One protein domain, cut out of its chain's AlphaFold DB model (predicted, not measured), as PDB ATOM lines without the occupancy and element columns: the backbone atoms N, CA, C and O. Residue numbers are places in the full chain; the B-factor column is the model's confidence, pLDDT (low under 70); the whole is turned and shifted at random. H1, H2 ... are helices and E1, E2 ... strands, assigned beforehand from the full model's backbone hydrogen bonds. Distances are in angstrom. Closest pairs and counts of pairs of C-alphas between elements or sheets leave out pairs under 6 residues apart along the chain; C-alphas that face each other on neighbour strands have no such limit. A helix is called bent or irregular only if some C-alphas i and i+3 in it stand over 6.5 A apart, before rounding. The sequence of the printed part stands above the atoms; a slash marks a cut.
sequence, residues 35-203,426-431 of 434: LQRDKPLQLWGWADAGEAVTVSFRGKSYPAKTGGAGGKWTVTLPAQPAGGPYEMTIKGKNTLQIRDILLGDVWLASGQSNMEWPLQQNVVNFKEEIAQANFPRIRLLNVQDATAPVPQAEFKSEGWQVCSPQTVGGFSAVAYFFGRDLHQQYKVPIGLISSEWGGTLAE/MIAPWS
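Overview. This is residues 35 to 203 and 426 to 431 of the 434 residues of an uncharacterized protein of Hymenobacter qilianensis (UniProt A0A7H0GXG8). Two lobes share one twisted sheet: in one, E3, E2, E6 and the first part of E7 make a small sandwich with the sheet E1, E5, E4, partly face to face; in the other, which holds E7's second part, E10, E8 and E9, H3 packs over E10 and E8. E7 bends sharply and passes from lobe to lobe; H2 lies at the end far from the sandwich. The printed part has 175 residues with four named helices and ten named strands, in the order E1 to E7, H1, H2, E8, E9, H3, E10, H4; the class is mixed, helices and strands. It is compact, with a radius of gyration of the C-alphas of 17.8 A and spans of 55 by 39 by 25 A.

Arrangement. The largest sheet, mixed, runs through residues 60 to 63 (E3), 54 to 57 (E2), 83 to 91 (E6), 95 to 111 (E7), 190 to 196 (E10), 135 to 142 (E8) and 160 to 163 (E9). E6 and E7, a hairpin, are antiparallel, with N 88 and O 98 2.9 A apart, within hydrogen-bond range. E7 bends by 88 degrees at residue 104 and pairs with E10 in parallel, N 107 and O 191 at 2.8 A. E10 and E8 are parallel too, N 139 and O 190 at 2.9 A. Residues 41 to 46 (E1), 72 to 77 (E5) and 65 to 68 (E4) form the antiparallel second sheet; N 43 and O 75 are 3.0 A apart, N 65 and O 74 2.8 A. The sheets make a sandwich, two sheets face to face, with best planes 18 degrees apart. Residues 173 to 186 (H3) are on the largest sheet, two layers with the helix on one face, over E10 and E8 at a height of 8.6 A. Residues 113 to 116 (H1) touch H3 at its residues 173 to 175 alone, the closest C-alphas being those of Met 115 and Val 174, 6.1 A. Residues 126 to 132 (H2) touch no helix and are not on either sheet. Residues 426 to 431 (H4) only graze the largest sheet; H4 is only just irregular, C-alphas 426 and 429 being 6.8 A apart. In H2 and H3 every O i to N i+4 pair is within hydrogen-bond range; H4 has 0 of 2, with 2 of 3 O i to N i+3 pairs, and H1 is too short for an O i to N i+4 pair.

Along the chain. E7 is 36.5 A long, E6 23.7 A and H3 19.8 A. E1 begins at C-alpha 41 (161.116, 108.569, 104.631), and H4 ends at C-alpha 431 (157.129, 120.901, 106.938).

Size, cuts and confidence. The C-alphas farthest apart, of Gly 50 and Val 124, are 55.5 A apart. Residues 204 to 425 are not printed; C-alphas 203 and 426 are 13.4 A apart across the cut. Of the links printed whole, E8 to E9 is long. No printed residue has pLDDT under 70.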
ATOM      1  N   LEU A  35     153.652 107.625 100.339       96.50
ATOM      2  CA  LEU A  35     154.976 108.058 100.769       96.50
ATOM      3  C   LEU A  35     155.834 108.405  99.545       96.50
ATOM      4  O   LEU A  35     155.779 107.715  98.525       96.50
ATOM      5  N   GLN A  36     156.648 109.458  99.658       96.50
ATOM      6  CA  GLN A  36     157.503 109.926  98.566       96.50
ATOM      7  C   GLN A  36     158.564 108.878  98.205       96.50
ATOM      8  O   GLN A  36     159.448 108.570  99.001       96.50
ATOM      9  N   ARG A  37     158.517 108.357  96.980       97.31
ATOM     10  CA  ARG A  37     159.531 107.425  96.471       97.31
ATOM     11  C   ARG A  37     160.908 108.077  96.343       97.31
ATOM     12  O   ARG A  37     161.028 109.300  96.244       97.31
ATOM     13  N   ASP A  38     161.932 107.231  96.290       97.50
ATOM     14  CA  ASP A  38     163.321 107.571  95.959       97.50
ATOM     15  C   ASP A  38     163.977 108.593  96.917       97.50
ATOM     16  O   ASP A  38     165.032 109.156  96.625       97.50
ATOM     17  N   LYS A  39     163.390 108.789  98.107       95.62
ATOM     18  CA  LYS A  39     163.934 109.611  99.199       95.62
ATOM     19  C   LYS A  39     163.815 108.905 100.553       95.62
ATOM     20  O   LYS A  39     162.900 108.101 100.731       95.62
ATOM     21  N   PRO A  40     164.719 109.178 101.515       95.88
ATOM     22  CA  PRO A  40     164.535 108.739 102.896       95.88
ATOM     23  C   PRO A  40     163.179 109.199 103.445       95.88
ATOM     24  O   PRO A  40     162.780 110.340 103.229       95.88
ATOM     25  N   LEU A  41     162.478 108.316 104.154       94.12
ATOM     26  CA  LEU A  41     161.116 108.569 104.631       94.12
ATOM     27  C   LEU A  41     161.154 108.929 106.110       94.12
ATOM     28  O   LEU A  41     161.544 108.097 106.933       94.12
ATOM     29  N   GLN A  42     160.732 110.146 106.445       92.88
ATOM     30  CA  GLN A  42     160.622 110.584 107.832       92.88
ATOM     31  C   GLN A  42     159.232 110.287 108.376       92.88
ATOM     32  O   GLN A  42     158.234 110.815 107.892       92.88
ATOM     33  N   LEU A  43     159.180 109.463 109.419       93.44
ATOM     34  CA  LEU A  43     157.961 109.187 110.167       93.44
ATOM     35  C   LEU A  43     158.129 109.678 111.593       93.44
ATOM     36  O   LEU A  43     159.204 109.581 112.190       93.44
ATOM     37  N   TRP A  44     157.048 110.197 112.151       93.44
ATOM     38  CA  TRP A  44     157.027 110.691 113.514       93.44
ATOM     39  C   TRP A  44     155.654 110.499 114.133       93.44
ATOM     40  O   TRP A  44     154.655 110.252 113.457       93.44
ATOM     41  N   GLY A  45     155.616 110.676 115.442       93.44
ATOM     42  CA  GLY A  45     154.388 110.664 116.204       93.44
ATOM     43  C   GLY A  45     154.652 111.058 117.643       93.44
ATOM     44  O   GLY A  45     155.650 111.714 117.956       93.44
ATOM     45  N   TRP A  46     153.746 110.637 118.513       93.50
ATOM     46  CA  TRP A  46     153.824 110.855 119.947       93.50
ATOM     47  C   TRP A  46     153.683 109.526 120.678       93.50
ATOM     48  O   TRP A  46     153.002 108.621 120.196       93.50
ATOM     49  N   ALA A  47     154.363 109.418 121.808       92.81
ATOM     50  CA  ALA A  47     154.354 108.285 122.720       92.81
ATOM     51  C   ALA A  47     154.637 108.790 124.143       92.81
ATOM     52  O   ALA A  47     155.033 109.949 124.329       92.81
ATOM     53  N   ASP A  48     154.461 107.930 125.141       87.88
ATOM     54  CA  ASP A  48     154.811 108.276 126.515       87.88
ATOM     55  C   ASP A  48     156.316 108.530 126.670       87.88
ATOM     56  O   ASP A  48     157.164 108.016 125.932       87.88
ATOM     57  N   ALA A  49     156.674 109.315 127.687       83.19
ATOM     58  CA  ALA A  49     158.072 109.519 128.045       83.19
ATOM     59  C   ALA A  49     158.752 108.171 128.355       83.19
ATOM     60  O   ALA A  49     158.264 107.387 129.169       83.19
ATOM     61  N   GLY A  50     159.884 107.905 127.697       81.25
ATOM     62  CA  GLY A  50     160.641 106.657 127.852       81.25
ATOM     63  C   GLY A  50     160.021 105.430 127.170       81.25
ATOM     64  O   GLY A  50     160.596 104.348 127.251       81.25
ATOM     65  N   GLU A  51     158.886 105.568 126.481       89.38
ATOM     66  CA  GLU A  51     158.293 104.474 125.716       89.38
ATOM     67  C   GLU A  51     159.171 104.113 124.512       89.38
ATOM     68  O   GLU A  51     159.592 104.983 123.748       89.38
ATOM     69  N   ALA A  52     159.447 102.820 124.339       92.81
ATOM     70  CA  ALA A  52     160.137 102.311 123.162       92.81
ATOM     71  C   ALA A  52     159.144 102.167 122.004       92.81
ATOM     72  O   ALA A  52     158.128 101.488 122.137       92.81
ATOM     73  N   VAL A  53     159.465 102.766 120.856       96.75
ATOM     74  CA  VAL A  53     158.652 102.683 119.636       96.75
ATOM     75  C   VAL A  53     159.470 102.010 118.536       96.75
ATOM     76  O   VAL A  53     160.621 102.369 118.299       96.75
ATOM     77  N   THR A  54     158.885 101.026 117.857       97.94
ATOM     78  CA  THR A  54     159.488 100.325 116.715       97.94
ATOM     79  C   THR A  54     158.552 100.374 115.519       97.94
ATOM     80  O   THR A  54     157.381 100.018 115.632       97.94
ATOM     81  N   VAL A  55     159.074 100.763 114.359       98.12
ATOM     82  CA  VAL A  55     158.350 100.740 113.086       98.12
ATOM     83  C   VAL A  55     158.818  99.549 112.266       98.12
ATOM     84  O   VAL A  55     160.009  99.391 112.027       98.12
ATOM     85  N   SER A  56     157.893  98.702 111.831       98.38
ATOM     86  CA  SER A  56     158.160  97.579 110.935       98.38
ATOM     87  C   SER A  56     157.578  97.875 109.562       98.38
ATOM     88  O   SER A  56     156.384  98.146 109.444       98.38
ATOM     89  N   PHE A  57     158.413  97.831 108.529       98.06
ATOM     90  CA  PHE A  57     158.023  98.132 107.156       98.06
ATOM     91  C   PHE A  57     158.808  97.255 106.179       98.06
ATOM     92  O   PHE A  57     160.027  97.121 106.300       98.06
ATOM     93  N   ARG A  58     158.108  96.634 105.218       95.31
ATOM     94  CA  ARG A  58     158.688  95.735 104.196       95.31
ATOM     95  C   ARG A  58     159.645  94.674 104.774       95.31
ATOM     96  O   ARG A  58     160.753  94.483 104.277       95.31
ATOM     97  N   GLY A  59     159.222  94.008 105.852       93.56
ATOM     98  CA  GLY A  59     159.978  92.926 106.499       93.56
ATOM     99  C   GLY A  59     161.198  93.372 107.316       93.56
ATOM    100  O   GLY A  59     161.962  92.524 107.768       93.56
ATOM    101  N   LYS A  60     161.398  94.681 107.513       97.50
ATOM    102  CA  LYS A  60     162.478  95.245 108.333       97.50
ATOM    103  C   LYS A  60     161.909  96.006 109.523       97.50
ATOM    104  O   LYS A  60     160.853  96.624 109.404       97.50
ATOM    105  N   SER A  61     162.642  96.000 110.634       97.81
ATOM    106  CA  SER A  61     162.286  96.706 111.868       97.81
ATOM    107  C   SER A  61     163.247  97.856 112.132       97.81
ATOM    108  O   SER A  61     164.463  97.702 112.029       97.81
ATOM    109  N   TYR A  62     162.689  99.001 112.503       98.00
ATOM    110  CA  TYR A  62     163.386 100.263 112.687       98.00
ATOM    111  C   TYR A  62     163.038 100.829 114.072       98.00
ATOM    112  O   TYR A  62     161.902 101.271 114.278       98.00
ATOM    113  N   PRO A  63     163.966 100.806 115.044       97.00
ATOM    114  CA  PRO A  63     163.740 101.449 116.333       97.00
ATOM    115  C   PRO A  63     163.679 102.970 116.149       97.00
ATOM    116  O   PRO A  63     164.545 103.568 115.504       97.00
ATOM    117  N   ALA A  64     162.645 103.599 116.702       95.81
ATOM    118  CA  ALA A  64     162.475 105.042 116.655       95.81
ATOM    119  C   ALA A  64     163.284 105.726 117.766       95.81
ATOM    120  O   ALA A  64     163.459 105.196 118.863       95.81
ATOM    121  N   LYS A  65     163.733 106.953 117.500       92.44
ATOM    122  CA  LYS A  65     164.280 107.855 118.515       92.44
ATOM    123  C   LYS A  65     163.120 108.433 119.315       92.44
ATOM    124  O   LYS A  65     162.283 109.118 118.730       92.44
ATOM    125  N   THR A  66     163.070 108.168 120.616       88.31
ATOM    126  CA  THR A  66     161.996 108.595 121.529       88.31
ATOM    127  C   THR A  66     162.523 109.616 122.547       88.31
ATOM    128  O   THR A  66     163.726 109.864 122.619       88.31
ATOM    129  N   GLY A  67     161.631 110.268 123.302       79.62
ATOM    130  CA  GLY A  67     162.018 111.271 124.309       79.62
ATOM    131  C   GLY A  67     162.208 112.697 123.775       79.62
ATOM    132  O   GLY A  67     162.754 113.547 124.474       79.62
ATOM    133  N   GLY A  68     161.748 112.991 122.554       77.25
ATOM    134  CA  GLY A  68     161.696 114.363 122.049       77.25
ATOM    135  C   GLY A  68     160.680 115.228 122.807       77.25
ATOM    136  O   GLY A  68     159.736 114.718 123.414       77.25
ATOM    137  N   ALA A  69     160.838 116.555 122.737       76.12
ATOM    138  CA  ALA A  69     159.950 117.510 123.405       76.12
ATOM    139  C   ALA A  69     158.461 117.231 123.115       76.12
ATOM    140  O   ALA A  69     158.052 117.128 121.954       76.12
ATOM    141  N   GLY A  70     157.656 117.126 124.180       76.50
ATOM    142  CA  GLY A  70     156.230 116.803 124.099       76.50
ATOM    143  C   GLY A  70     155.924 115.333 123.785       76.50
ATOM    144  O   GLY A  70     154.883 115.064 123.197       76.50
ATOM    145  N   GLY A  71     156.827 114.400 124.113       87.31
ATOM    146  CA  GLY A  71     156.623 112.959 123.894       87.31
ATOM    147  C   GLY A  71     156.830 112.520 122.444       87.31
ATOM    148  O   GLY A  71     156.290 111.507 122.013       87.31
ATOM    149  N   LYS A  72     157.572 113.296 121.647       89.44
ATOM    150  CA  LYS A  72     157.747 113.000 120.220       89.44
ATOM    151  C   LYS A  72     158.707 111.840 119.999       89.44
ATOM    152  O   LYS A  72     159.753 111.756 120.649       89.44
ATOM    153  N   TRP A  73     158.392 111.022 119.002       93.19
ATOM    154  CA  TRP A  73     159.312 110.045 118.436       93.19
ATOM    155  C   TRP A  73     159.509 110.272 116.939       93.19
ATOM    156  O   TRP A  73     158.645 110.845 116.275       93.19
ATOM    157  N   THR A  74     160.653 109.834 116.413       94.00
ATOM    158  CA  THR A  74     160.997 109.931 114.984       94.00
ATOM    159  C   THR A  74     161.731 108.685 114.509       94.00
ATOM    160  O   THR A  74     162.501 108.088 115.262       94.00
ATOM    161  N   VAL A  75     161.534 108.304 113.252       95.44
ATOM    162  CA  VAL A  75     162.311 107.259 112.584       95.44
ATOM    163  C   VAL A  75     162.510 107.624 111.119       95.44
ATOM    164  O   VAL A  75     161.609 108.163 110.477       95.44
ATOM    165  N   THR A  76     163.688 107.310 110.591       96.19
ATOM    166  CA  THR A  76     164.007 107.482 109.173       96.19
ATOM    167  C   THR A  76     164.082 106.113 108.517       96.19
ATOM    168  O   THR A  76     164.925 105.294 108.888       96.19
ATOM    169  N   LEU A  77     163.218 105.857 107.539       96.06
ATOM    170  CA  LEU A  77     163.307 104.664 106.701       96.06
ATOM    171  C   LEU A  77     164.192 104.969 105.478       96.06
ATOM    172  O   LEU A  77     164.167 106.095 104.973       96.06
ATOM    173  N   PRO A  78     164.973 103.999 104.972       97.06
ATOM    174  CA  PRO A  78     165.754 104.191 103.754       97.06
ATOM    175  C   PRO A  78     164.839 104.419 102.548       97.06
ATOM    176  O   PRO A  78     163.691 103.965 102.549       97.06
ATOM    177  N   ALA A  79     165.373 105.067 101.511       97.38
ATOM    178  CA  ALA A  79     164.656 105.321 100.266       97.38
ATOM    179  C   ALA A  79     164.062 104.041  99.661       97.38
ATOM    180  O   ALA A  79     164.662 102.964  99.727       97.38
ATOM    181  N   GLN A  80     162.867 104.169  99.088       97.00
ATOM    182  CA  GLN A  80     162.109 103.064  98.508       97.00
ATOM    183  C   GLN A  80     161.686 103.418  97.080       97.00
ATOM    184  O   GLN A  80     161.243 104.547  96.864       97.00
ATOM    185  N   PRO A  81     161.760 102.475  96.126       97.69
ATOM    186  CA  PRO A  81     161.223 102.693  94.789       97.69
ATOM    187  C   PRO A  81     159.691 102.765  94.814       97.69
ATOM    188  O   PRO A  81     159.046 102.330  95.776       97.69
ATOM    189  N   ALA A  82     159.104 103.266  93.725       98.25
ATOM    190  CA  ALA A  82     157.655 103.282  93.539       98.25
ATOM    191  C   ALA A  82     157.038 101.875  93.659       98.25
ATOM    192  O   ALA A  82     157.621 100.892  93.202       98.25
ATOM    193  N   GLY A  83     155.831 101.770  94.219       97.62
ATOM    194  CA  GLY A  83     155.119 100.493  94.315       97.62
ATOM    195  C   GLY A  83     154.052 100.461  95.405       97.62
ATOM    196  O   GLY A  83     153.535 101.502  95.808       97.62
ATOM    197  N   GLY A  84     153.745  99.253  95.872       96.44
ATOM    198  CA  GLY A  84     152.676  98.972  96.831       96.44
ATOM    199  C   GLY A  84     151.478  98.266  96.180       96.44
ATOM    200  O   GLY A  84     151.525  97.963  94.984       96.44
ATOM    201  N   PRO A  85     150.413  97.998  96.951       98.00
ATOM    202  CA  PRO A  85     150.246  98.393  98.349       98.00
ATOM    203  C   PRO A  85     151.147  97.625  99.323       98.00
ATOM    204  O   PRO A  85     151.457  96.454  99.119       98.00
ATOM    205  N   TYR A  86     151.575  98.302 100.386       98.44
ATOM    206  CA  TYR A  86     152.333  97.722 101.493       98.44
ATOM    207  C   TYR A  86     151.626  97.955 102.828       98.44
ATOM    208  O   TYR A  86     150.698  98.756 102.933       98.44
ATOM    209  N   GLU A  87     152.127  97.290 103.865       98.25
ATOM    210  CA  GLU A  87     151.688  97.475 105.244       98.25
ATOM    211  C   GLU A  87     152.847  97.933 106.134       98.25
ATOM    212  O   GLU A  87     154.018  97.603 105.904       98.25
ATOM    213  N   MET A  88     152.503  98.685 107.174       98.31
ATOM    214  CA  MET A  88     153.413  99.150 108.211       98.31
ATOM    215  C   MET A  88     152.816  98.861 109.582       98.31
ATOM    216  O   MET A  88     151.639  99.106 109.826       98.31
ATOM    217  N   THR A  89     153.644  98.371 110.499       98.38
ATOM    218  CA  THR A  89     153.263  98.202 111.906       98.38
ATOM    219  C   THR A  89     154.082  99.143 112.774       98.38
ATOM    220  O   THR A  89     155.309  99.105 112.725       98.38
ATOM    221  N   ILE A  90     153.426  99.952 113.603       97.75
ATOM    222  CA  ILE A  90     154.078 100.795 114.609       97.75
ATOM    223  C   ILE A  90     153.748 100.214 115.979       97.75
ATOM    224  O   ILE A  90     152.585 100.166 116.374       97.75
ATOM    225  N   LYS A  91     154.769  99.753 116.699       96.25
ATOM    226  CA  LYS A  91     154.627  99.076 117.989       96.25
ATOM    227  C   LYS A  91     155.270  99.895 119.104       96.25
ATOM    228  O   LYS A  91     156.467 100.164 119.046       96.25
ATOM    229  N   GLY A  92     154.481 100.222 120.120       93.81
ATOM    230  CA  GLY A  92     154.917 100.646 121.450       93.81
ATOM    231  C   GLY A  92     154.125  99.872 122.504       93.81
ATOM    232  O   GLY A  92     154.028  98.646 122.421       93.81
ATOM    233  N   LYS A  93     153.511 100.570 123.461       91.81
ATOM    234  CA  LYS A  93     152.547 100.008 124.422       91.81
ATOM    235  C   LYS A  93     151.263  99.529 123.736       91.81
ATOM    236  O   LYS A  93     150.668  98.550 124.171       91.81
ATOM    237  N   ASN A  94     150.863 100.183 122.647       93.81
ATOM    238  CA  ASN A  94     149.862  99.714 121.684       93.81
ATOM    239  C   ASN A  94     150.512  99.417 120.327       93.81
ATOM    240  O   ASN A  94     151.672  99.737 120.072       93.81
ATOM    241  N   THR A  95     149.738  98.794 119.442       95.25
ATOM    242  CA  THR A  95     150.152  98.519 118.064       95.25
ATOM    243  C   THR A  95     149.205  99.220 117.101       95.25
ATOM    244  O   THR A  95     147.995  99.032 117.186       95.25
ATOM    245  N   LEU A  96     149.759 100.012 116.186       96.94
ATOM    246  CA  LEU A  96     149.050 100.586 115.049       96.94
ATOM    247  C   LEU A  96     149.411  99.780 113.801       96.94
ATOM    248  O   LEU A  96     150.594  99.560 113.529       96.94
ATOM    249  N   GLN A  97     148.405  99.350 113.046       97.25
ATOM    250  CA  GLN A  97     148.587  98.788 111.712       97.25
ATOM    251  C   GLN A  97     148.120  99.816 110.695       97.25
ATOM    252  O   GLN A  97     147.008 100.318 110.814       97.25
ATOM    253  N   ILE A  98     148.979 100.113 109.727       97.94
ATOM    254  CA  ILE A  98     148.688 101.015 108.620       97.94
ATOM    255  C   ILE A  98     148.755 100.198 107.335       97.94
ATOM    256  O   ILE A  98     149.760  99.528 107.074       97.94
ATOM    257  N   ARG A  99     147.681 100.238 106.554       98.25
ATOM    258  CA  ARG A  99     147.458  99.385 105.385       98.25
ATOM    259  C   ARG A  99     147.314 100.212 104.114       98.25
ATOM    260  O   ARG A  99     147.076 101.415 104.151       98.25
ATOM    261  N   ASP A 100     147.447  99.537 102.976       98.31
ATOM    262  CA  ASP A 100     147.321 100.142 101.644       98.31
ATOM    263  C   ASP A 100     148.265 101.338 101.411       98.31
ATOM    264  O   ASP A 100     147.888 102.377 100.872       98.31
ATOM    265  N   ILE A 101     149.524 101.200 101.834       98.56
ATOM    266  CA  ILE A 101     150.541 102.242 101.668       98.56
ATOM    267  C   ILE A 101     151.126 102.162 100.259       98.56
ATOM    268  O   ILE A 101     151.690 101.131  99.874       98.56
ATOM    269  N   LEU A 102     151.069 103.264  99.516       98.69
ATOM    270  CA  LEU A 102     151.714 103.392  98.209       98.69
ATOM    271  C   LEU A 102     153.025 104.176  98.317       98.69
ATOM    272  O   LEU A 102     153.153 105.102  99.114       98.69
ATOM    273  N   LEU A 103     154.001 103.819  97.485       98.50
ATOM    274  CA  LEU A 103     155.234 104.584  97.286       98.50
ATOM    275  C   LEU A 103     155.161 105.244  95.913       98.50
ATOM    276  O   LEU A 103     155.040 104.547  94.903       98.50
ATOM    277  N   GLY A 104     155.213 106.571  95.871       98.44
ATOM    278  CA  GLY A 104     154.905 107.343  94.670       98.44
ATOM    279  C   GLY A 104     155.332 108.801  94.760       98.44
ATOM    280  O   GLY A 104     156.151 109.155  95.605       98.44
ATOM    281  N   ASP A 105     154.784 109.635  93.880       98.31
ATOM    282  CA  ASP A 105     155.045 111.076  93.878       98.31
ATOM    283  C   ASP A 105     153.945 111.795  94.670       98.31
ATOM    284  O   ASP A 105     152.752 111.587  94.429       98.31
ATOM    285  N   VAL A 106     154.348 112.604  95.655       96.88
ATOM    286  CA  VAL A 106     153.432 113.293  96.576       96.88
ATOM    287  C   VAL A 106     153.449 114.790  96.294       96.88
ATOM    288  O   VAL A 106     154.500 115.428  96.344       96.88
ATOM    289  N   TRP A 107     152.272 115.355  96.041       97.31
ATOM    290  CA  TRP A 107     152.090 116.751  95.664       97.31
ATOM    291  C   TRP A 107     151.195 117.475  96.661       97.31
ATOM    292  O   TRP A 107     150.133 116.979  97.034       97.31
ATOM    293  N   LEU A 108     151.632 118.666  97.066       95.50
ATOM    294  CA  LEU A 108     150.834 119.615  97.833       95.50
ATOM    295  C   LEU A 108     150.242 120.644  96.868       95.50
ATOM    296  O   LEU A 108     150.973 121.461  96.310       95.50
ATOM    297  N   ALA A 109     148.929 120.592  96.698       96.12
ATOM    298  CA  ALA A 109     148.120 121.604  96.046       96.12
ATOM    299  C   ALA A 109     147.654 122.600  97.113       96.12
ATOM    300  O   ALA A 109     147.007 122.219  98.086       96.12
ATOM    301  N   SER A 110     148.059 123.861  96.985       94.94
ATOM    302  CA  SER A 110     147.707 124.899  97.952       94.94
ATOM    303  C   SER A 110     147.471 126.236  97.275       94.94
ATOM    304  O   SER A 110     148.070 126.533  96.239       94.94
ATOM    305  N   GLY A 111     146.591 127.036  97.868       91.12
ATOM    306  CA  GLY A 111     146.250 128.362  97.388       91.12
ATOM    307  C   GLY A 111     144.821 128.737  97.745       91.12
ATOM    308  O   GLY A 111     144.268 128.280  98.739       91.12
ATOM    309  N   GLN A 112     144.241 129.587  96.907       92.44
ATOM    310  CA  GLN A 112     142.915 130.161  97.111       92.44
ATOM    311  C   GLN A 112     141.858 129.525  96.183       92.44
ATOM    312  O   GLN A 112     142.028 128.383  95.762       92.44
ATOM    313  N   SER A 113     140.791 130.247  95.833       89.00
ATOM    314  CA  SER A 113     139.582 129.771  95.141       89.00
ATOM    315  C   SER A 113     139.841 128.921  93.896       89.00
ATOM    316  O   SER A 113     139.173 127.912  93.709       89.00
ATOM    317  N   ASN A 114     140.834 129.261  93.067       91.38
ATOM    318  CA  ASN A 114     141.148 128.456  91.880       91.38
ATOM    319  C   ASN A 114     141.639 127.051  92.250       91.38
ATOM    320  O   ASN A 114     141.386 126.104  91.514       91.38
ATOM    321  N   MET A 115     142.365 126.928  93.365       96.56
ATOM    322  CA  MET A 115     142.821 125.639  93.873       96.56
ATOM    323  C   MET A 115     141.703 124.923  94.634       96.56
ATOM    324  O   MET A 115     141.553 123.723  94.457       96.56
ATOM    325  N   GLU A 116     140.874 125.650  95.388       95.75
ATOM    326  CA  GLU A 116     139.689 125.112  96.080       95.75
ATOM    327  C   GLU A 116     138.587 124.640  95.124       95.75
ATOM    328  O   GLU A 116     137.743 123.835  95.511       95.75
ATOM    329  N   TRP A 117     138.594 125.115  93.875       95.94
ATOM    330  CA  TRP A 117     137.544 124.869  92.894       95.94
ATOM    331  C   TRP A 117     137.192 123.370  92.791       95.94
ATOM    332  O   TRP A 117     137.986 122.592  92.247       95.94
ATOM    333  N   PRO A 118     136.009 122.943  93.283       97.00
ATOM    334  CA  PRO A 118     135.665 121.527  93.333       97.00
ATOM    335  C   PRO A 118     135.422 120.948  91.944       97.00
ATOM    336  O   PRO A 118     134.760 121.576  91.114       97.00
ATOM    337  N   LEU A 119     135.853 119.703  91.717       97.75
ATOM    338  CA  LEU A 119     135.630 119.006  90.446       97.75
ATOM    339  C   LEU A 119     134.151 118.996  90.036       97.75
ATOM    340  O   LEU A 119     133.837 119.167  88.865       97.75
ATOM    341  N   GLN A 120     133.230 118.843  90.988       96.69
ATOM    342  CA  GLN A 120     131.789 118.780  90.723       96.69
ATOM    343  C   GLN A 120     131.113 120.126  90.409       96.69
ATOM    344  O   GLN A 120     129.899 120.156  90.203       96.69
ATOM    345  N   GLN A 121     131.845 121.242  90.407       91.81
ATOM    346  CA  GLN A 121     131.262 122.577  90.290       91.81
ATOM    347  C   GLN A 121     131.774 123.284  89.039       91.81
ATOM    348  O   GLN A 121     132.940 123.626  88.971       91.81
ATOM    349  N   ASN A 122     130.913 123.575  88.060       88.25
ATOM    350  CA  ASN A 122     131.240 124.395  86.875       88.25
ATOM    351  C   ASN A 122     132.459 123.940  86.039       88.25
ATOM    352  O   ASN A 122     132.901 124.675  85.157       88.25
ATOM    353  N   VAL A 123     132.980 122.732  86.265       94.56
ATOM    354  CA  VAL A 123     133.989 122.104  85.409       94.56
ATOM    355  C   VAL A 123     133.294 121.495  84.193       94.56
ATOM    356  O   VAL A 123     132.268 120.817  84.306       94.56
ATOM    357  N   VAL A 124     133.853 121.731  83.006       95.00
ATOM    358  CA  VAL A 124     133.362 121.126  81.760       95.00
ATOM    359  C   VAL A 124     133.451 119.600  81.870       95.00
ATOM    360  O   VAL A 124     134.498 119.068  82.221       95.00
ATOM    361  N   ASN A 125     132.355 118.900  81.565       94.88
ATOM    362  CA  ASN A 125     132.235 117.434  81.624       94.88
ATOM    363  C   ASN A 125     132.479 116.813  83.016       94.88
ATOM    364  O   ASN A 125     132.900 115.660  83.126       94.88
ATOM    365  N   PHE A 126     132.210 117.550  84.103       97.12
ATOM    366  CA  PHE A 126     132.460 117.041  85.459       97.12
ATOM    367  C   PHE A 126     131.757 115.711  85.764       97.12
ATOM    368  O   PHE A 126     132.274 114.902  86.528       97.12
ATOM    369  N   LYS A 127     130.574 115.466  85.184       97.62
ATOM    370  CA  LYS A 127     129.809 114.233  85.423       97.62
ATOM    371  C   LYS A 127     130.550 113.018  84.880       97.62
ATOM    372  O   LYS A 127     130.660 112.009  85.574       97.62
ATOM    373  N   GLU A 128     131.052 113.127  83.656       98.00
ATOM    374  CA  GLU A 128     131.828 112.092  82.987       98.00
ATOM    375  C   GLU A 128     133.156 111.865  83.714       98.00
ATOM    376  O   GLU A 128     133.502 110.721  84.002       98.00
ATOM    377  N   GLU A 129     133.849 112.946  84.081       97.62
ATOM    378  CA  GLU A 129     135.116 112.888  84.815       97.62
ATOM    379  C   GLU A 129     134.962 112.193  86.172       97.62
ATOM    380  O   GLU A 129     135.697 111.253  86.476       97.62
ATOM    381  N   ILE A 130     133.953 112.568  86.965       98.44
ATOM    382  CA  ILE A 130     133.671 111.919  88.252       98.44
ATOM    383  C   ILE A 130     133.322 110.443  88.048       98.44
ATOM    384  O   ILE A 130     133.869 109.590  88.743       98.44
ATOM    385  N   ALA A 131     132.448 110.114  87.091       98.12
ATOM    386  CA  ALA A 131     132.052 108.730  86.833       98.12
ATOM    387  C   ALA A 131     133.242 107.840  86.428       98.12
ATOM    388  O   ALA A 131     133.271 106.654  86.765       98.12
ATOM    389  N   GLN A 132     134.228 108.409  85.732       97.75
ATOM    390  CA  GLN A 132     135.424 107.709  85.257       97.75
ATOM    391  C   GLN A 132     136.605 107.760  86.231       97.75
ATOM    392  O   GLN A 132     137.601 107.073  85.994       97.75
ATOM    393  N   ALA A 133     136.515 108.517  87.329       97.75
ATOM    394  CA  ALA A 133     137.583 108.700  88.308       97.75
ATOM    395  C   ALA A 133     137.836 107.455  89.177       97.75
ATOM    396  O   ALA A 133     137.804 107.523  90.397       97.75
ATOM    397  N   ASN A 134     138.100 106.304  88.563       97.38
ATOM    398  CA  ASN A 134     138.435 105.049  89.223       97.38
ATOM    399  C   ASN A 134     139.952 104.821  89.176       97.38
ATOM    400  O   ASN A 134     140.457 103.991  88.415       97.38
ATOM    401  N   PHE A 135     140.689 105.589  89.979       98.31
ATOM    402  CA  PHE A 135     142.150 105.562  90.002       98.31
ATOM    403  C   PHE A 135     142.659 105.048  91.354       98.31
ATOM    404  O   PHE A 135     143.132 105.828  92.184       98.31
ATOM    405  N   PRO A 136     142.672 103.720  91.586       98.06
ATOM    406  CA  PRO A 136     143.072 103.133  92.862       98.06
ATOM    407  C   PRO A 136     144.569 103.252  93.164       98.06
ATOM    408  O   PRO A 136     145.019 102.701  94.161       98.06
ATOM    409  N   ARG A 137     145.356 103.967  92.355       98.69
ATOM    410  CA  ARG A 137     146.748 104.344  92.658       98.69
ATOM    411  C   ARG A 137     146.938 105.856  92.798       98.69
ATOM    412  O   ARG A 137     148.071 106.307  92.941       98.69
ATOM    413  N   ILE A 138     145.842 106.612  92.783       98.81
ATOM    414  CA  ILE A 138     145.787 108.011  93.193       98.81
ATOM    415  C   ILE A 138     145.114 108.061  94.569       98.81
ATOM    416  O   ILE A 138     144.137 107.347  94.834       98.81
ATOM    417  N   ARG A 139     145.674 108.861  95.471       98.75
ATOM    418  CA  ARG A 139     145.184 109.044  96.837       98.75
ATOM    419  C   ARG A 139     144.993 110.521  97.112       98.75
ATOM    420  O   ARG A 139     145.862 111.319  96.780       98.75
ATOM    421  N   LEU A 140     143.853 110.848  97.698       98.62
ATOM    422  CA  LEU A 140     143.394 112.204  97.950       98.62
ATOM    423  C   LEU A 140     143.422 112.452  99.457       98.62
ATOM    424  O   LEU A 140     142.928 111.622 100.216       98.62
ATOM    425  N   LEU A 141     143.981 113.572  99.895       97.62
ATOM    426  CA  LEU A 141     143.885 114.032 101.275       97.62
ATOM    427  C   LEU A 141     143.467 115.498 101.272       97.62
ATOM    428  O   LEU A 141     144.218 116.349 100.806       97.62
ATOM    429  N   ASN A 142     142.288 115.777 101.823       96.44
ATOM    430  CA  ASN A 142     141.798 117.139 102.030       96.44
ATOM    431  C   ASN A 142     142.158 117.619 103.433       96.44
ATOM    432  O   ASN A 142     141.839 116.959 104.432       96.44
ATOM    433  N   VAL A 143     142.817 118.769 103.509       96.12
ATOM    434  CA  VAL A 143     142.988 119.524 104.749       96.12
ATOM    435  C   VAL A 143     141.724 120.333 104.988       96.12
ATOM    436  O   VAL A 143     141.272 121.047 104.106       96.12
ATOM    437  N   GLN A 144     141.150 120.225 106.183       95.06
ATOM    438  CA  GLN A 144     140.027 121.069 106.572       95.06
ATOM    439  C   GLN A 144     140.511 122.473 106.923       95.06
ATOM    440  O   GLN A 144     141.520 122.637 107.620       95.06
ATOM    441  N   ASP A 145     139.709 123.450 106.525       93.56
ATOM    442  CA  ASP A 145     139.862 124.862 106.838       93.56
ATOM    443  C   ASP A 145     140.097 125.106 108.327       93.56
ATOM    444  O   ASP A 145     139.317 124.726 109.211       93.56
ATOM    445  N   ALA A 146     141.218 125.754 108.614       91.44
ATOM    446  CA  ALA A 146     141.589 126.130 109.962       91.44
ATOM    447  C   ALA A 146     142.528 127.333 109.950       91.44
ATOM    448  O   ALA A 146     143.370 127.496 109.074       91.44
ATOM    449  N   THR A 147     142.430 128.143 110.997       88.62
ATOM    450  CA  THR A 147     143.324 129.271 111.256       88.62
ATOM    451  C   THR A 147     144.033 129.052 112.585       88.62
ATOM    452  O   THR A 147     143.410 128.601 113.550       88.62
ATOM    453  N   ALA A 148     145.312 129.409 112.682       87.38
ATOM    454  CA  ALA A 148     146.031 129.354 113.949       87.38
ATOM    455  C   ALA A 148     147.053 130.493 114.092       87.38
ATOM    456  O   ALA A 148     147.839 130.729 113.177       87.38
ATOM    457  N   PRO A 149     147.135 131.150 115.264       83.38
ATOM    458  CA  PRO A 149     148.100 132.230 115.490       83.38
ATOM    459  C   PRO A 149     149.547 131.734 115.582       83.38
ATOM    460  O   PRO A 149     150.479 132.511 115.406       83.38
ATOM    461  N   VAL A 150     149.740 130.433 115.822       86.12
ATOM    462  CA  VAL A 150     151.056 129.788 115.907       86.12
ATOM    463  C   VAL A 150     151.074 128.475 115.120       86.12
ATOM    464  O   VAL A 150     150.024 127.825 115.028       86.12
ATOM    465  N   PRO A 151     152.238 128.046 114.585       90.62
ATOM    466  CA  PRO A 151     152.369 126.791 113.852       90.62
ATOM    467  C   PRO A 151     151.817 125.592 114.623       90.62
ATOM    468  O   PRO A 151     152.264 125.285 115.731       90.62
ATOM    469  N   GLN A 152     150.863 124.891 114.019       90.25
ATOM    470  CA  GLN A 152     150.284 123.684 114.586       90.25
ATOM    471  C   GLN A 152     151.160 122.469 114.284       90.25
ATOM    472  O   GLN A 152     151.936 122.432 113.327       90.25
ATOM    473  N   ALA A 153     151.057 121.452 115.139       87.94
ATOM    474  CA  ALA A 153     151.757 120.189 114.927       87.94
ATOM    475  C   ALA A 153     150.978 119.223 114.020       87.94
ATOM    476  O   ALA A 153     151.575 118.281 113.500       87.94
ATOM    477  N   GLU A 154     149.673 119.450 113.863       88.88
ATOM    478  CA  GLU A 154     148.730 118.634 113.100       88.88
ATOM    479  C   GLU A 154     147.706 119.555 112.429       88.88
ATOM    480  O   GLU A 154     147.353 120.595 112.987       88.88
ATOM    481  N   PHE A 155     147.231 119.158 111.252       91.44
ATOM    482  CA  PHE A 155     146.054 119.739 110.610       91.44
ATOM    483  C   PHE A 155     144.838 118.832 110.832       91.44
ATOM    484  O   PHE A 155     144.969 117.663 111.213       91.44
ATOM    485  N   LYS A 156     143.646 119.363 110.564       90.50
ATOM    486  CA  LYS A 156     142.403 118.590 110.569       90.50
ATOM    487  C   LYS A 156     142.173 117.964 109.194       90.50
ATOM    488  O   LYS A 156     142.387 118.619 108.180       90.50
ATOM    489  N   SER A 157     141.784 116.695 109.160       93.50
ATOM    490  CA  SER A 157     141.496 115.947 107.934       93.50
ATOM    491  C   SER A 157     140.749 114.658 108.279       93.50
ATOM    492  O   SER A 157     140.948 114.098 109.362       93.50
ATOM    493  N   GLU A 158     139.960 114.165 107.327       92.69
ATOM    494  CA  GLU A 158     139.347 112.831 107.371       92.69
ATOM    495  C   GLU A 158     140.331 111.713 106.965       92.69
ATOM    496  O   GLU A 158     139.994 110.533 107.027       92.69
ATOM    497  N   GLY A 159     141.572 112.068 106.608       94.94
ATOM    498  CA  GLY A 159     142.621 111.133 106.206       94.94
ATOM    499  C   GLY A 159     142.702 110.933 104.693       94.94
ATOM    500  O   GLY A 159     142.086 111.661 103.913       94.94
ATOM    501  N   TRP A 160     143.508 109.956 104.277       97.88
ATOM    502  CA  TRP A 160     143.676 109.616 102.868       97.88
ATOM    503  C   TRP A 160     142.496 108.799 102.350       97.88
ATOM    504  O   TRP A 160     142.037 107.852 102.986       97.88
ATOM    505  N   GLN A 161     142.055 109.133 101.146       98.12
ATOM    506  CA  GLN A 161     140.988 108.447 100.440       98.12
ATOM    507  C   GLN A 161     141.482 107.955  99.083       98.12
ATOM    508  O   GLN A 161     142.292 108.595  98.409       98.12
ATOM    509  N   VAL A 162     140.977 106.801  98.656       98.56
ATOM    510  CA  VAL A 162     141.158 106.323  97.283       98.56
ATOM    511  C   VAL A 162     140.467 107.294  96.329       98.56
ATOM    512  O   VAL A 162     139.334 107.683  96.594       98.56
ATOM    513  N   CYS A 163     141.113 107.669  95.220       98.69
ATOM    514  CA  CYS A 163     140.451 108.427  94.158       98.69
ATOM    515  C   CYS A 163     139.406 107.533  93.470       98.69
ATOM    516  O   CYS A 163     139.755 106.602  92.736       98.69
ATOM    517  N   SER A 164     138.134 107.796  93.769       98.56
ATOM    518  CA  SER A 164     136.969 107.090  93.245       98.56
ATOM    519  C   SER A 164     135.877 108.097  92.857       98.56
ATOM    520  O   SER A 164     135.916 109.248  93.314       98.56
ATOM    521  N   PRO A 165     134.835 107.679  92.112       98.44
ATOM    522  CA  PRO A 165     133.679 108.536  91.846       98.44
ATOM    523  C   PRO A 165     132.993 109.079  93.112       98.44
ATOM    524  O   PRO A 165     132.322 110.104  93.059       98.44
ATOM    525  N   GLN A 166     133.149 108.408  94.260       98.12
ATOM    526  CA  GLN A 166     132.536 108.803  95.535       98.12
ATOM    527  C   GLN A 166     133.344 109.862  96.293       98.12
ATOM    528  O   GLN A 166     132.780 110.565  97.126       98.12
ATOM    529  N   THR A 167     134.650 109.963  96.046       97.94
ATOM    530  CA  THR A 167     135.565 110.800  96.843       97.94
ATOM    531  C   THR A 167     136.065 112.018  96.077       97.94
ATOM    532  O   THR A 167     136.384 113.036  96.684       97.94
ATOM    533  N   VAL A 168     136.114 111.951  94.743       98.38
ATOM    534  CA  VAL A 168     136.756 112.986  93.923       98.38
ATOM    535  C   VAL A 168     135.905 114.247  93.728       98.38
ATOM    536  O   VAL A 168     136.453 115.314  93.480       98.38
ATOM    537  N   GLY A 169     134.574 114.151  93.828       97.94
ATOM    538  CA  GLY A 169     133.674 115.239  93.420       97.94
ATOM    539  C   GLY A 169     133.913 116.556  94.168       97.94
ATOM    540  O   GLY A 169     133.892 117.622  93.559       97.94
ATOM    541  N   GLY A 170     134.188 116.477  95.471       96.69
ATOM    542  CA  GLY A 170     134.512 117.634  96.312       96.69
ATOM    543  C   GLY A 170     136.003 117.973  96.390       96.69
ATOM    544  O   GLY A 170     136.372 118.826  97.185       96.69
ATOM    545  N   PHE A 171     136.865 117.282  95.643       98.31
ATOM    546  CA  PHE A 171     138.306 117.536  95.628       98.31
ATOM    547  C   PHE A 171     138.652 118.640  94.618       98.31
ATOM    548  O   PHE A 171     137.919 118.829  93.642       98.31
ATOM    549  N   SER A 172     139.786 119.320  94.819       98.31
ATOM    550  CA  SER A 172     140.331 120.301  93.872       98.31
ATOM    551  C   SER A 172     140.374 119.748  92.447       98.31
ATOM    552  O   SER A 172     141.078 118.770  92.165       98.31
ATOM    553  N   ALA A 173     139.664 120.404  91.528       98.12
ATOM    554  CA  ALA A 173     139.675 120.064  90.111       98.12
ATOM    555  C   ALA A 173     141.093 120.178  89.535       98.12
ATOM    556  O   ALA A 173     141.562 119.280  88.835       98.12
ATOM    557  N   VAL A 174     141.798 121.261  89.878       97.88
ATOM    558  CA  VAL A 174     143.159 121.539  89.402       97.88
ATOM    559  C   VAL A 174     144.120 120.443  89.856       97.88
ATOM    560  O   VAL A 174     144.842 119.878  89.031       97.88
ATOM    561  N   ALA A 175     144.103 120.096  91.147       98.31
ATOM    562  CA  ALA A 175     144.963 119.043  91.675       98.31
ATOM    563  C   ALA A 175     144.611 117.670  91.086       98.31
ATOM    564  O   ALA A 175     145.514 116.903  90.743       98.31
ATOM    565  N   TYR A 176     143.315 117.368  90.938       98.56
ATOM    566  CA  TYR A 176     142.842 116.120  90.343       98.56
ATOM    567  C   TYR A 176     143.357 115.941  88.914       98.56
ATOM    568  O   TYR A 176     144.007 114.933  88.644       98.56
ATOM    569  N   PHE A 177     143.116 116.903  88.016       98.50
ATOM    570  CA  PHE A 177     143.546 116.792  86.619       98.50
ATOM    571  C   PHE A 177     145.065 116.671  86.509       98.50
ATOM    572  O   PHE A 177     145.562 115.778  85.825       98.50
ATOM    573  N   PHE A 178     145.800 117.490  87.265       98.56
ATOM    574  CA  PHE A 178     147.255 117.404  87.341       98.56
ATOM    575  C   PHE A 178     147.730 116.002  87.753       98.56
ATOM    576  O   PHE A 178     148.529 115.377  87.054       98.56
ATOM    577  N   GLY A 179     147.221 115.464  88.864       98.56
ATOM    578  CA  GLY A 179     147.638 114.151  89.354       98.56
ATOM    579  C   GLY A 179     147.170 112.989  88.481       98.56
ATOM    580  O   GLY A 179     147.912 112.019  88.308       98.56
ATOM    581  N   ARG A 180     145.967 113.082  87.904       98.50
ATOM    582  CA  ARG A 180     145.422 112.106  86.955       98.50
ATOM    583  C   ARG A 180     146.323 111.991  85.735       98.50
ATOM    584  O   ARG A 180     146.716 110.879  85.383       98.50
ATOM    585  N   ASP A 181     146.690 113.117  85.136       98.56
ATOM    586  CA  ASP A 181     147.493 113.145  83.916       98.56
ATOM    587  C   ASP A 181     148.918 112.639  84.190       98.56
ATOM    588  O   ASP A 181     149.428 111.793  83.449       98.56
ATOM    589  N   LEU A 182     149.525 113.029  85.322       98.56
ATOM    590  CA  LEU A 182     150.800 112.457  85.770       98.56
ATOM    591  C   LEU A 182     150.713 110.938  85.963       98.56
ATOM    592  O   LEU A 182     151.579 110.194  85.492       98.56
ATOM    593  N   HIS A 183     149.669 110.450  86.636       98.50
ATOM    594  CA  HIS A 183     149.481 109.020  86.843       98.50
ATOM    595  C   HIS A 183     149.314 108.276  85.512       98.50
ATOM    596  O   HIS A 183     149.910 107.217  85.307       98.50
ATOM    597  N   GLN A 184     148.527 108.823  84.587       98.12
ATOM    598  CA  GLN A 184     148.295 108.226  83.277       98.12
ATOM    599  C   GLN A 184     149.562 108.195  82.425       98.12
ATOM    600  O   GLN A 184     149.805 107.180  81.770       98.12
ATOM    601  N   GLN A 185     150.372 109.250  82.452       98.38
ATOM    602  CA  GLN A 185     151.603 109.329  81.678       98.38
ATOM    603  C   GLN A 185     152.700 108.427  82.252       98.38
ATOM    604  O   GLN A 185     153.294 107.635  81.524       98.38
ATOM    605  N   TYR A 186     152.959 108.518  83.559       97.94
ATOM    606  CA  TYR A 186     154.135 107.897  84.178       97.94
ATOM    607  C   TYR A 186     153.843 106.560  84.869       97.94
ATOM    608  O   TYR A 186     154.774 105.831  85.208       97.94
ATOM    609  N   LYS A 187     152.567 106.211  85.085       97.75
ATOM    610  CA  LYS A 187     152.118 104.970  85.752       97.75
ATOM    611  C   LYS A 187     152.668 104.782  87.180       97.75
ATOM    612  O   LYS A 187     152.695 103.667  87.711       97.75
ATOM    613  N   VAL A 188     153.066 105.879  87.828       98.44
ATOM    614  CA  VAL A 188     153.544 105.942  89.223       98.44
ATOM    615  C   VAL A 188     152.363 106.246  90.156       98.44
ATOM    616  O   VAL A 188     151.462 106.974  89.736       98.44
ATOM    617  N   PRO A 189     152.292 105.704  91.392       98.81
ATOM    618  CA  PRO A 189     151.271 106.119  92.354       98.81
ATOM    619  C   PRO A 189     151.365 107.615  92.664       98.81
ATOM    620  O   PRO A 189     152.471 108.134  92.785       98.81
ATOM    621  N   ILE A 190     150.231 108.289  92.828       98.88
ATOM    622  CA  ILE A 190     150.190 109.731  93.095       98.88
ATOM    623  C   ILE A 190     149.456 109.995  94.407       98.88
ATOM    624  O   ILE A 190     148.335 109.527  94.604       98.88
ATOM    625  N   GLY A 191     150.085 110.756  95.299       98.50
ATOM    626  CA  GLY A 191     149.431 111.341  96.466       98.50
ATOM    627  C   GLY A 191     149.140 112.811  96.209       98.50
ATOM    628  O   GLY A 191     150.068 113.570  95.943       98.50
ATOM    629  N   LEU A 192     147.877 113.211  96.292       98.56
ATOM    630  CA  LEU A 192     147.439 114.596  96.172       98.56
ATOM    631  C   LEU A 192     146.932 115.077  97.522       98.56
ATOM    632  O   LEU A 192     145.986 114.518  98.078       98.56
ATOM    633  N   ILE A 193     147.560 116.124  98.030       97.31
ATOM    634  CA  ILE A 193     147.145 116.820  99.237       97.31
ATOM    635  C   ILE A 193     146.559 118.153  98.803       97.31
ATOM    636  O   ILE A 193     147.278 118.945  98.201       97.31
ATOM    637  N   SER A 194     145.300 118.398  99.131       96.81
ATOM    638  CA  SER A 194     144.647 119.693  98.955       96.81
ATOM    639  C   SER A 194     144.678 120.451 100.288       96.81
ATOM    640  O   SER A 194     144.338 119.909 101.344       96.81
ATOM    641  N   SER A 195     145.199 121.677 100.253       96.38
ATOM    642  CA  SER A 195     145.310 122.599 101.388       96.38
ATOM    643  C   SER A 195     145.074 124.018 100.888       96.38
ATOM    644  O   SER A 195     146.001 124.764 100.560       96.38
ATOM    645  N   GLU A 196     143.802 124.349 100.761       96.19
ATOM    646  CA  GLU A 196     143.280 125.457  99.971       96.19
ATOM    647  C   GLU A 196     142.064 126.066 100.660       96.19
ATOM    648  O   GLU A 196     141.393 125.375 101.416       96.19
ATOM    649  N   TRP A 197     141.821 127.355 100.430       93.94
ATOM    650  CA  TRP A 197     140.655 128.064 100.962       93.94
ATOM    651  C   TRP A 197     140.391 129.317 100.118       93.94
ATOM    652  O   TRP A 197     141.268 130.164  99.954       93.94
ATOM    653  N   GLY A 198     139.200 129.441  99.536       87.31
ATOM    654  CA  GLY A 198     138.803 130.561  98.688       87.31
ATOM    655  C   GLY A 198     138.740 131.916  99.389       87.31
ATOM    656  O   GLY A 198     138.498 132.020 100.589       87.31
ATOM    657  N   GLY A 199     138.956 132.986  98.614       80.38
ATOM    658  CA  GLY A 199     138.865 134.365  99.114       80.38
ATOM    659  C   GLY A 199     139.998 134.764 100.063       80.38
ATOM    660  O   GLY A 199     139.842 135.701 100.850       80.38
ATOM    661  N   THR A 200     141.122 134.037 100.022       87.50
ATOM    662  CA  THR A 200     142.253 134.265 100.928       87.50
ATOM    663  C   THR A 200     143.402 135.057 100.308       87.50
ATOM    664  O   THR A 200     143.751 134.831  99.148       87.50
ATOM    665  N   LEU A 201     144.065 135.885 101.115       86.12
ATOM    666  CA  LEU A 201     145.263 136.644 100.750       86.12
ATOM    667  C   LEU A 201     146.550 135.798 100.817       86.12
ATOM    668  O   LEU A 201     146.680 134.877 101.627       86.12
ATOM    669  N   ALA A 202     147.549 136.131  99.994       91.25
ATOM    670  CA  ALA A 202     148.794 135.359  99.881       91.25
ATOM    671  C   ALA A 202     149.627 135.361 101.179       91.25
ATOM    672  O   ALA A 202     150.259 134.361 101.543       91.25
ATOM    673  N   GLU A 203     149.612 136.466 101.917       90.75
ATOM    674  CA  GLU A 203     150.285 136.605 103.204       90.75
ATOM    675  C   GLU A 203     149.712 135.666 104.274       90.75
ATOM    676  O   GLU A 203     150.447 135.245 105.167       90.75
ATOM    677  N   MET A 426     147.474 125.010 108.345       94.81
ATOM    678  CA  MET A 426     147.221 124.170 107.172       94.81
ATOM    679  C   MET A 426     148.488 123.816 106.379       94.81
ATOM    680  O   MET A 426     148.456 122.853 105.617       94.81
ATOM    681  N   ILE A 427     149.619 124.517 106.577       94.50
ATOM    682  CA  ILE A 427     150.887 124.290 105.841       94.50
ATOM    683  C   ILE A 427     152.039 123.859 106.759       94.50
ATOM    684  O   ILE A 427     152.773 122.913 106.470       94.50
ATOM    685  N   ALA A 428     152.206 124.505 107.908       93.00
ATOM    686  CA  ALA A 428     153.287 124.236 108.845       93.00
ATOM    687  C   ALA A 428     153.346 122.777 109.336       93.00
ATOM    688  O   ALA A 428     154.468 122.259 109.432       93.00
ATOM    689  N   PRO A 429     152.217 122.070 109.582       90.50
ATOM    690  CA  PRO A 429     152.280 120.671 110.000       90.50
ATOM    691  C   PRO A 429     152.961 119.744 108.972       90.50
ATOM    692  O   PRO A 429     153.512 118.712 109.353       90.50
ATOM    693  N   TRP A 430     152.997 120.130 107.688       80.94
ATOM    694  CA  TRP A 430     153.611 119.373 106.586       80.94
ATOM    695  C   TRP A 430     155.132 119.484 106.527       80.94
ATOM    696  O   TRP A 430     155.801 118.597 105.998       80.94
ATOM    697  N   SER A 431     155.699 120.568 107.066       71.44
ATOM    698  CA  SER A 431     157.129 120.901 106.938       71.44
ATOM    699  C   SER A 431     158.081 119.814 107.456       71.44
ATOM    700  O   SER A 431     159.259 119.816 107.110       71.44
TER     701      SER A 431